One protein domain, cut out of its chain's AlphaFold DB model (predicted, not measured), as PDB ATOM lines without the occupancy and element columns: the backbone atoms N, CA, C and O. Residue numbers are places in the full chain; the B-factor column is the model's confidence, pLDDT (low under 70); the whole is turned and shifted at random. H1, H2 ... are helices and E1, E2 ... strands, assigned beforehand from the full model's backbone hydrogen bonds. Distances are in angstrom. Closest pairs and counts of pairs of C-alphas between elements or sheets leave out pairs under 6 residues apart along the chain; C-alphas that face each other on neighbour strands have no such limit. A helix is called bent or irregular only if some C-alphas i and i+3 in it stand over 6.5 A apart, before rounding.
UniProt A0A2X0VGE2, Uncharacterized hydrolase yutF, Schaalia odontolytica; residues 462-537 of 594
ATOM      1  N   LYS A 462       0.908  85.271  15.741       95.88
ATOM      2  CA  LYS A 462       0.530  86.309  16.698       95.88
ATOM      3  C   LYS A 462       1.783  86.795  17.418       95.88
ATOM      4  O   LYS A 462       2.622  85.986  17.801       95.88
ATOM      5  N   HIS A 463       1.906  88.108  17.571       96.50
ATOM      6  CA  HIS A 463       2.999  88.742  18.305       96.50
ATOM      7  C   HIS A 463       2.504  89.234  19.662       96.50
ATOM      8  O   HIS A 463       1.440  89.858  19.746       96.50
ATOM      9  N   HIS A 464       3.305  88.989  20.689       94.00
ATOM     10  CA  HIS A 464       2.998  89.294  22.078       94.00
ATOM     11  C   HIS A 464       3.836  90.474  22.580       94.00
ATOM     12  O   HIS A 464       4.931  90.753  22.086       94.00
ATOM     13  N   ARG A 465       3.343  91.180  23.602       89.56
ATOM     14  CA  ARG A 465       3.998  92.386  24.160       89.56
ATOM     15  C   ARG A 465       5.424  92.161  24.671       89.56
ATOM     16  O   ARG A 465       6.180  93.125  24.798       89.56
ATOM     17  N   ASP A 466       5.788  90.928  25.001       88.12
ATOM     18  CA  ASP A 466       7.112  90.546  25.497       88.12
ATOM     19  C   ASP A 466       8.131  90.231  24.375       88.12
ATOM     20  O   ASP A 466       9.285  89.865  24.651       88.12
ATOM     21  N   GLY A 467       7.716  90.409  23.114       91.38
ATOM     22  CA  GLY A 467       8.515  90.178  21.913       91.38
ATOM     23  C   GLY A 467       8.531  88.724  21.440       91.38
ATOM     24  O   GLY A 467       9.394  88.364  20.637       91.38
ATOM     25  N   THR A 468       7.648  87.874  21.968       96.12
ATOM     26  CA  THR A 468       7.485  86.492  21.507       96.12
ATOM     27  C   THR A 468       6.462  86.382  20.376       96.12
ATOM     28  O   THR A 468       5.660  87.286  20.124       96.12
ATOM     29  N   TRP A 469       6.513  85.252  19.673       97.75
ATOM     30  CA  TRP A 469       5.595  84.876  18.611       97.75
ATOM     31  C   TRP A 469       4.984  83.506  18.891       97.75
ATOM     32  O   TRP A 469       5.689  82.566  19.252       97.75
ATOM     33  N   THR A 470       3.689  83.368  18.633       97.00
ATOM     34  CA  THR A 470       2.985  82.078  18.599       97.00
ATOM     35  C   THR A 470       2.244  81.924  17.276       97.00
ATOM     36  O   THR A 470       2.052  82.890  16.539       97.00
ATOM     37  N   CYS A 471       1.849  80.709  16.917       96.50
ATOM     38  CA  CYS A 471       1.062  80.421  15.726       96.50
ATOM     39  C   CYS A 471       0.317  79.102  15.941       96.50
ATOM     40  O   CYS A 471       0.966  78.095  16.166       96.50
ATOM     41  N   GLY A 472      -1.015  79.073  15.872       94.00
ATOM     42  CA  GLY A 472      -1.770  77.819  16.022       94.00
ATOM     43  C   GLY A 472      -1.427  77.068  17.316       94.00
ATOM     44  O   GLY A 472      -1.620  77.610  18.400       94.00
ATOM     45  N   LEU A 473      -0.920  75.839  17.188       93.50
ATOM     46  CA  LEU A 473      -0.500  74.974  18.304       93.50
ATOM     47  C   LEU A 473       1.009  75.055  18.611       93.50
ATOM     48  O   LEU A 473       1.580  74.118  19.167       93.50
ATOM     49  N   SER A 474       1.682  76.131  18.199       96.06
ATOM     50  CA  SER A 474       3.127  76.272  18.370       96.06
ATOM     51  C   SER A 474       3.560  76.353  19.832       96.06
ATOM     52  O   SER A 474       2.846  76.874  20.688       96.06
ATOM     53  N   GLN A 475       4.819  75.991  20.064       96.06
ATOM     54  CA  GLN A 475       5.580  76.505  21.203       96.06
ATOM     55  C   GLN A 475       5.845  78.011  21.036       96.06
ATOM     56  O   GLN A 475       5.731  78.559  19.931       96.06
ATOM     57  N   VAL A 476       6.190  78.697  22.124       96.31
ATOM     58  CA  VAL A 476       6.455  80.139  22.132       96.31
ATOM     59  C   VAL A 476       7.814  80.409  21.496       96.31
ATOM     60  O   VAL A 476       8.857  80.049  22.040       96.31
ATOM     61  N   ALA A 477       7.817  81.061  20.336       97.94
ATOM     62  CA  ALA A 477       9.025  81.372  19.588       97.94
ATOM     63  C   ALA A 477       9.569  82.761  19.929       97.94
ATOM     64  O   ALA A 477       8.825  83.736  20.046       97.94
ATOM     65  N   LYS A 478      10.894  82.887  20.016       97.06
ATOM     66  CA  LYS A 478      11.560  84.178  20.230       97.06
ATOM     67  C   LYS A 478      12.916  84.218  19.544       97.06
ATOM     68  O   LYS A 478      13.580  83.200  19.380       97.06
ATOM     69  N   ALA A 479      13.346  85.418  19.177       97.19
ATOM     70  CA  ALA A 479      14.728  85.693  18.812       97.19
ATOM     71  C   ALA A 479      15.369  86.549  19.909       97.19
ATOM     72  O   ALA A 479      14.921  87.664  20.193       97.19
ATOM     73  N   GLN A 480      16.417  86.034  20.545       94.56
ATOM     74  CA  GLN A 480      17.190  86.794  21.519       94.56
ATOM     75  C   GLN A 480      17.970  87.928  20.836       94.56
ATOM     76  O   GLN A 480      18.243  87.904  19.637       94.56
ATOM     77  N   ARG A 481      18.430  88.912  21.620       92.50
ATOM     78  CA  ARG A 481      19.276  90.014  21.112       92.50
ATOM     79  C   ARG A 481      20.610  89.543  20.526       92.50
ATOM     80  O   ARG A 481      21.182  90.251  19.708       92.50
ATOM     81  N   SER A 482      21.097  88.381  20.960       92.75
ATOM     82  CA  SER A 482      22.278  87.697  20.416       92.75
ATOM     83  C   SER A 482      22.051  87.147  19.002       92.75
ATOM     84  O   SER A 482      23.015  86.800  18.324       92.75
ATOM     85  N   GLY A 483      20.793  87.048  18.559       94.06
ATOM     86  CA  GLY A 483      20.398  86.377  17.326       94.06
ATOM     87  C   GLY A 483      20.191  84.871  17.478       94.06
ATOM     88  O   GLY A 483      20.019  84.204  16.463       94.06
ATOM     89  N   VAL A 484      20.213  84.330  18.701       97.00
ATOM     90  CA  VAL A 484      19.839  82.934  18.979       97.00
ATOM     91  C   VAL A 484      18.317  82.811  19.015       97.00
ATOM     92  O   VAL A 484      17.636  83.622  19.646       97.00
ATOM     93  N   LEU A 485      17.788  81.812  18.313       98.00
ATOM     94  CA  LEU A 485      16.364  81.491  18.296       98.00
ATOM     95  C   LEU A 485      16.012  80.558  19.458       98.00
ATOM     96  O   LEU A 485      16.806  79.682  19.797       98.00
ATOM     97  N   THR A 486      14.827  80.726  20.040       97.62
ATOM     98  CA  THR A 486      14.328  79.882  21.133       97.62
ATOM     99  C   THR A 486      12.899  79.412  20.883       97.62
ATOM    100  O   THR A 486      12.110  80.138  20.271       97.62
ATOM    101  N   LEU A 487      12.564  78.233  21.411       97.38
ATOM    102  CA  LEU A 487      11.197  77.722  21.557       97.38
ATOM    103  C   LEU A 487      10.972  77.344  23.025       97.38
ATOM    104  O   LEU A 487      11.773  76.589  23.565       97.38
ATOM    105  N   ASP A 488       9.942  77.902  23.668       94.94
ATOM    106  CA  ASP A 488       9.679  77.769  25.117       94.94
ATOM    107  C   ASP A 488      10.951  77.965  25.967       94.94
ATOM    108  O   ASP A 488      11.306  77.149  26.815       94.94
ATOM    109  N   ASP A 489      11.684  79.044  25.671       93.00
ATOM    110  CA  ASP A 489      12.966  79.416  26.288       93.00
ATOM    111  C   ASP A 489      14.135  78.424  26.092       93.00
ATOM    112  O   ASP A 489      15.235  78.657  26.597       93.00
ATOM    113  N   VAL A 490      13.966  77.367  25.291       95.62
ATOM    114  CA  VAL A 490      15.050  76.459  24.890       95.62
ATOM    115  C   VAL A 490      15.803  77.039  23.695       95.62
ATOM    116  O   VAL A 490      15.214  77.290  22.644       95.62
ATOM    117  N   GLU A 491      17.114  77.243  23.833       96.38
ATOM    118  CA  GLU A 491      17.977  77.747  22.759       96.38
ATOM    119  C   GLU A 491      18.196  76.716  21.647       96.38
ATOM    120  O   GLU A 491      18.627  75.589  21.884       96.38
ATOM    121  N   LEU A 492      17.952  77.132  20.404       96.25
ATOM    122  CA  LEU A 492      18.143  76.310  19.216       96.25
ATOM    123  C   LEU A 492      19.561  76.514  18.669       96.25
ATOM    124  O   LEU A 492      19.800  77.356  17.800       96.25
ATOM    125  N   THR A 493      20.518  75.761  19.203       94.81
ATOM    126  CA  THR A 493      21.937  75.823  18.798       94.81
ATOM    127  C   THR A 493      22.386  74.610  17.982       94.81
ATOM    128  O   THR A 493      23.331  74.713  17.198       94.81
ATOM    129  N   GLU A 494      21.672  73.492  18.098       94.88
ATOM    130  CA  GLU A 494      21.924  72.231  17.397       94.88
ATOM    131  C   GLU A 494      20.757  71.875  16.458       94.88
ATOM    132  O   GLU A 494      19.670  72.447  16.593       94.88
ATOM    133  N   PRO A 495      20.955  70.972  15.472       97.44
ATOM    134  CA  PRO A 495      19.874  70.505  14.611       97.44
ATOM    135  C   PRO A 495      18.664  70.008  15.406       97.44
ATOM    136  O   PRO A 495      18.816  69.226  16.343       97.44
ATOM    137  N   VAL A 496      17.468  70.441  15.014       97.31
ATOM    138  CA  VAL A 496      16.241  70.224  15.792       97.31
ATOM    139  C   VAL A 496      15.061  69.845  14.899       97.31
ATOM    140  O   VAL A 496      14.990  70.244  13.733       97.31
ATOM    141  N   THR A 497      14.126  69.078  15.453       98.31
ATOM    142  CA  THR A 497      12.830  68.782  14.832       98.31
ATOM    143  C   THR A 497      11.752  69.618  15.507       98.31
ATOM    144  O   THR A 497      11.678  69.641  16.732       98.31
ATOM    145  N   ILE A 498      10.932  70.319  14.722       98.44
ATOM    146  CA  ILE A 498       9.861  71.190  15.225       98.44
ATOM    147  C   ILE A 498       8.558  70.959  14.459       98.44
ATOM    148  O   ILE A 498       8.574  70.519  13.309       98.44
ATOM    149  N   THR A 499       7.419  71.287  15.061       98.56
ATOM    150  CA  THR A 499       6.124  71.248  14.365       98.56
ATOM    151  C   THR A 499       5.985  72.361  13.313       98.56
ATOM    152  O   THR A 499       6.655  73.396  13.382       98.56
ATOM    153  N   ILE A 500       5.088  72.178  12.339       98.31
ATOM    154  CA  ILE A 500       4.770  73.170  11.294       98.31
ATOM    155  C   ILE A 500       4.326  74.521  11.875       98.31
ATOM    156  O   ILE A 500       4.698  75.575  11.355       98.31
ATOM    157  N   ASP A 501       3.600  74.517  12.987       98.38
ATOM    158  CA  ASP A 501       3.183  75.748  13.652       98.38
ATOM    159  C   ASP A 501       4.331  76.428  14.408       98.38
ATOM    160  O   ASP A 501       4.506  77.645  14.281       98.38
ATOM    161  N   SER A 502       5.183  75.662  15.098       98.50
ATOM    162  CA  SER A 502       6.426  76.184  15.683       98.50
ATOM    163  C   SER A 502       7.348  76.767  14.614       98.50
ATOM    164  O   SER A 502       7.906  77.842  14.811       98.50
ATOM    165  N   TYR A 503       7.436  76.145  13.437       98.69
ATOM    166  CA  TYR A 503       8.165  76.692  12.293       98.69
ATOM    167  C   TYR A 503       7.607  78.048  11.829       98.69
ATOM    168  O   TYR A 503       8.376  78.991  11.625       98.69
ATOM    169  N   ARG A 504       6.280  78.193  11.717       98.56
ATOM    170  CA  ARG A 504       5.627  79.465  11.349       98.56
ATOM    171  C   ARG A 504       5.890  80.569  12.381       98.56
ATOM    172  O   ARG A 504       6.223  81.692  11.995       98.56
ATOM    173  N   ALA A 505       5.776  80.258  13.673       98.38
ATOM    174  CA  ALA A 505       6.079  81.199  14.754       98.38
ATOM    175  C   ALA A 505       7.564  81.614  14.745       98.38
ATOM    176  O   ALA A 505       7.888  82.802  14.810       98.38
ATOM    177  N   LEU A 506       8.467  80.646  14.566       98.31
ATOM    178  CA  LEU A 506       9.913  80.865  14.531       98.31
ATOM    179  C   LEU A 506      10.351  81.712  13.333       98.31
ATOM    180  O   LEU A 506      11.182  82.608  13.488       98.31
ATOM    181  N   ALA A 507       9.767  81.488  12.152       98.62
ATOM    182  CA  ALA A 507      10.026  82.311  10.974       98.62
ATOM    183  C   ALA A 507       9.611  83.772  11.209       98.62
ATOM    184  O   ALA A 507      10.366  84.686  10.874       98.62
ATOM    185  N   ALA A 508       8.459  84.012  11.846       98.44
ATOM    186  CA  ALA A 508       8.020  85.363  12.192       98.44
ATOM    187  C   ALA A 508       8.991  86.059  13.166       98.44
ATOM    188  O   ALA A 508       9.422  87.184  12.893       98.44
ATOM    189  N   ALA A 509       9.410  85.366  14.230       98.12
ATOM    190  CA  ALA A 509      10.397  85.873  15.187       98.12
ATOM    191  C   ALA A 509      11.750  86.184  14.522       98.12
ATOM    192  O   ALA A 509      12.343  87.245  14.740       98.12
ATOM    193  N   ALA A 510      12.228  85.286  13.660       98.44
ATOM    194  CA  ALA A 510      13.488  85.442  12.946       98.44
ATOM    195  C   ALA A 510      13.476  86.617  11.963       98.44
ATOM    196  O   ALA A 510      14.452  87.364  11.865       98.44
ATOM    197  N   TRP A 511      12.372  86.811  11.241       98.25
ATOM    198  CA  TRP A 511      12.231  87.914  10.296       98.25
ATOM    199  C   TRP A 511      12.106  89.265  10.990       98.25
ATOM    200  O   TRP A 511      12.670  90.243  10.501       98.25
ATOM    201  N   GLU A 512      11.422  89.325  12.133       96.94
ATOM    202  CA  GLU A 512      11.411  90.514  12.983       96.94
ATOM    203  C   GLU A 512      12.821  90.885  13.452       96.94
ATOM    204  O   GLU A 512      13.225  92.052  13.357       96.94
ATOM    205  N   TYR A 513      13.572  89.894  13.940       96.94
ATOM    206  CA  TYR A 513      14.956  90.093  14.341       96.94
ATOM    207  C   TYR A 513      15.785  90.609  13.166       96.94
ATOM    208  O   TYR A 513      16.438  91.644  13.290       96.94
ATOM    209  N   ALA A 514      15.707  89.950  12.007       97.00
ATOM    210  CA  ALA A 514      16.488  90.317  10.830       97.00
ATOM    211  C   ALA A 514      16.180  91.735  10.335       97.00
ATOM    212  O   ALA A 514      17.080  92.467   9.926       97.00
ATOM    213  N   ASP A 515      14.916  92.144  10.417       95.75
ATOM    214  CA  ASP A 515      14.475  93.487  10.055       95.75
ATOM    215  C   ASP A 515      14.999  94.568  11.004       95.75
ATOM    216  O   ASP A 515      15.199  95.708  10.582       95.75
ATOM    217  N   SER A 516      15.221  94.212  12.269       93.56
ATOM    218  CA  SER A 516      15.698  95.125  13.309       93.56
ATOM    219  C   SER A 516      17.229  95.177  13.377       93.56
ATOM    220  O   SER A 516      17.803  96.251  13.539       93.56
ATOM    221  N   ALA A 517      17.893  94.027  13.240       92.94
ATOM    222  CA  ALA A 517      19.343  93.873  13.341       92.94
ATOM    223  C   ALA A 517      20.079  94.110  12.009       92.94
ATOM    224  O   ALA A 517      21.273  94.401  12.010       92.94
ATOM    225  N   GLY A 518      19.390  93.984  10.868       92.31
ATOM    226  CA  GLY A 518      19.988  94.091   9.533       92.31
ATOM    227  C   GLY A 518      20.728  92.830   9.064       92.31
ATOM    228  O   GLY A 518      21.322  92.839   7.987       92.31
ATOM    229  N   SER A 519      20.689  91.747   9.841       93.88
ATOM    230  CA  SER A 519      21.276  90.445   9.511       93.88
ATOM    231  C   SER A 519      20.380  89.305   9.996       93.88
ATOM    232  O   SER A 519      19.660  89.442  10.982       93.88
ATOM    233  N   ALA A 520      20.400  88.170   9.290       94.56
ATOM    234  CA  ALA A 520      19.625  86.996   9.685       94.56
ATOM    235  C   ALA A 520      20.113  86.430  11.037       94.56
ATOM    236  O   ALA A 520      21.321  86.478  11.302       94.56
ATOM    237  N   PRO A 521      19.216  85.863  11.865       95.56
ATOM    238  CA  PRO A 521      19.614  85.219  13.112       95.56
ATOM    239  C   PRO A 521      20.461  83.965  12.855       95.56
ATOM    240  O   PRO A 521      20.512  83.426  11.738       95.56
ATOM    241  N   SER A 522      21.109  83.483  13.916       95.56
ATOM    242  CA  SER A 522      21.645  82.127  13.932       95.56
ATOM    243  C   SER A 522      20.478  81.146  13.886       95.56
ATOM    244  O   SER A 522      19.503  81.293  14.617       95.56
ATOM    245  N   CYS A 523      20.571  80.160  13.006       96.81
ATOM    246  CA  CYS A 523      19.557  79.128  12.862       96.81
ATOM    247  C   CYS A 523      20.262  77.805  12.549       96.81
ATOM    248  O   CYS A 523      21.024  77.769  11.564       96.81
ATOM    249  N   PRO A 524      20.041  76.749  13.353       96.75
ATOM    250  CA  PRO A 524      20.537  75.414  13.055       96.75
ATOM    251  C   PRO A 524      19.757  74.801  11.885       96.75
ATOM    252  O   PRO A 524      18.858  75.429  11.317       96.75
ATOM    253  N   GLU A 525      20.121  73.579  11.503       97.69
ATOM    254  CA  GLU A 525      19.274  72.780  10.616       97.69
ATOM    255  C   GLU A 525      17.957  72.442  11.315       97.69
ATOM    256  O   GLU A 525      17.941  72.104  12.499       97.69
ATOM    257  N   ILE A 526      16.852  72.553  10.582       97.94
ATOM    258  CA  ILE A 526      15.508  72.358  11.123       97.94
ATOM    259  C   ILE A 526      14.773  71.339  10.267       97.94
ATOM    260  O   ILE A 526      14.589  71.540   9.065       97.94
ATOM    261  N   THR A 527      14.312  70.276  10.915       98.31
ATOM    262  CA  THR A 527      13.344  69.336  10.348       98.31
ATOM    263  C   THR A 527      11.951  69.750  10.794       98.31
ATOM    264  O   THR A 527      11.742  70.036  11.972       98.31
ATOM    265  N   VAL A 528      10.994  69.793   9.870       98.50
ATOM    266  CA  VAL A 528       9.612  70.182  10.181       98.50
ATOM    267  C   VAL A 528       8.700  68.972  10.054       98.50
ATOM    268  O   VAL A 528       8.710  68.294   9.029       98.50
ATOM    269  N   VAL A 529       7.908  68.729  11.093       98.19
ATOM    270  CA  VAL A 529       6.913  67.652  11.167       98.19
ATOM    271  C   VAL A 529       5.511  68.224  11.369       98.19
ATOM    272  O   VAL A 529       5.336  69.422  11.615       98.19
ATOM    273  N   SER A 530       4.488  67.388  11.219       96.94
ATOM    274  CA  SER A 530       3.107  67.793  11.474       96.94
ATOM    275  C   SER A 530       2.880  68.097  12.961       96.94
ATOM    276  O   SER A 530       3.645  67.678  13.826       96.94
ATOM    277  N   ASN A 531       1.833  68.865  13.272       96.25
ATOM    278  CA  ASN A 531       1.545  69.291  14.648       96.25
ATOM    279  C   ASN A 531       1.202  68.133  15.603       96.25
ATOM    280  O   ASN A 531       1.294  68.298  16.814       96.25
ATOM    281  N   ASP A 532       0.772  66.992  15.071       95.06
ATOM    282  CA  ASP A 532       0.438  65.781  15.819       95.06
ATOM    283  C   ASP A 532       1.649  64.877  16.103       95.06
ATOM    284  O   ASP A 532       1.522  63.926  16.876       95.06
ATOM    285  N   ASP A 533       2.819  65.172  15.525       96.31
ATOM    286  CA  ASP A 533       4.046  64.426  15.795       96.31
ATOM    287  C   ASP A 533       4.734  64.952  17.073       96.31
ATOM    288  O   ASP A 533       5.253  66.077  17.086       96.31
ATOM    289  N   PRO A 534       4.801  64.151  18.157       93.00
ATOM    290  CA  PRO A 534       5.424  64.575  19.407       93.00
ATOM    291  C   PRO A 534       6.932  64.831  19.278       93.00
ATOM    292  O   PRO A 534       7.489  65.530  20.121       93.00
ATOM    293  N   ALA A 535       7.602  64.317  18.236       94.75
ATOM    294  CA  ALA A 535       9.011  64.615  17.977       94.75
ATOM    295  C   ALA A 535       9.255  66.090  17.614       94.75
ATOM    296  O   ALA A 535      10.397  66.542  17.650       94.75
ATOM    297  N   GLY A 536       8.200  66.833  17.256       94.00
ATOM    298  CA  GLY A 536       8.255  68.266  16.977       94.00
ATOM    299  C   GLY A 536       8.173  69.167  18.214       94.00
ATOM    300  O   GLY A 536       8.210  70.387  18.054       94.00
ATOM    301  N   ILE A 537       8.034  68.603  19.419       95.75
ATOM    302  CA  ILE A 537       8.026  69.365  20.672       95.75
ATOM    303  C   ILE A 537       9.447  69.425  21.232       95.75
ATOM    304  O   ILE A 537      10.022  68.418  21.644       95.75
TER     305      ILE A 537
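Overview. This is residues 462 to 537 of the 594 residues of the protein "Uncharacterized hydrolase yutF" of Schaalia odontolytica (UniProt A0A2X0VGE2). What shape does one see first? One helix, H1, runs beside two small pairs of strands: the hairpin of E1 and E2 packs on a side of it, by its residues 502 to 514, while E3 and E4 sit at the end where it begins. Before the hairpin comes a long stretch with no named element, residues 462 to 476, which folds back so that residues 462 to 463 pair with residues 469 to 470, antiparallel. What is it made of? The 76 printed residues hold, along the chain, E1, E2, E3, H1 and E4, with 32 residues in these named elements, under half; the class is mixed, helices and strands, and the two sheets are E1 with E2, antiparallel, and E3 with E4, parallel. How large and how dense is it? It is compact, with a radius of gyration of the C-alphas of 11.4 A, and the C-alphas span 34 by 26 by 17 A along their three main axes.

Arrangement. How do the first two strands pair? E1, residues 477 to 479, and E2, residues 485 to 487, form a hairpin with an angle of 159 degrees between their directions. N 478 and O 486 are within hydrogen-bond range at 3.0 A, and so are N 486 and O 478 at 2.8 A. Residues 486 to 487 of E2 also pair with residues 490 to 491, antiparallel. How does the other pair of strands run? E3, residues 496 to 499, and E4, residues 526 to 529, are parallel neighbours at 34 degrees, with N 498 and O 527 within hydrogen-bond range at 2.9 A and N 529 and O 498 also at 2.9 A. With H1, residues 500 to 517, they form a strand-helix-strand unit, two parallel neighbour strands with a helix between them along the chain, and its crossover is right-handed. Where does the helix come near the strands? The closest C-alphas of E1 and H1 are those of Ala 477 and Leu 506, 5.2 A apart; those of E2 and H1 are Leu 485 and Ala 510, at 7.2 A. For H1 and E4 the closest C-alphas are those of Ile 500 and Val 528, at 5.8 A. What stays apart, and how is the helix backbone formed? E1 is apart from E3 and from E4, and E2 is apart from E3 and from E4. In H1 every O i to N i+4 pair is within hydrogen-bond range.

Along the chain. Where does the first named element begin? After residues 462 to 476, E1 begins with C-alpha 477 at (9.025, 81.372, 19.588). E1 and E2 each measure 7.2 A from first to last C-alpha. Where do the next strand and the helix lie? E3 measures 10.3 A from C-alpha 496 to C-alpha 499. H1 follows it with no residue between, from C-alpha 500 at (4.770, 73.170, 11.294) to C-alpha 517, 25.4 A in length, and it is not bent. Where does the last named element end? E4 measures 9.8 A and ends with C-alpha 529 at (6.913, 67.652, 11.167).

Size, cuts and confidence. How far does the printed part reach? The two C-alphas farthest apart are those of Gly 518 and Asp 532, at 35.0 A. The first and last printed C-alphas, of Lys 462 and Ile 537, are 18.9 A apart. Is there a cut or a long link? The printed part has no cut, and no link is long: E1 to E2 and E3 to H1 are tight, while E2 to E3 and H1 to E4, of 8 residues each, are short. Where is confidence low? The mean pLDDT of the printed part is 96.1, and no printed residue is under 70.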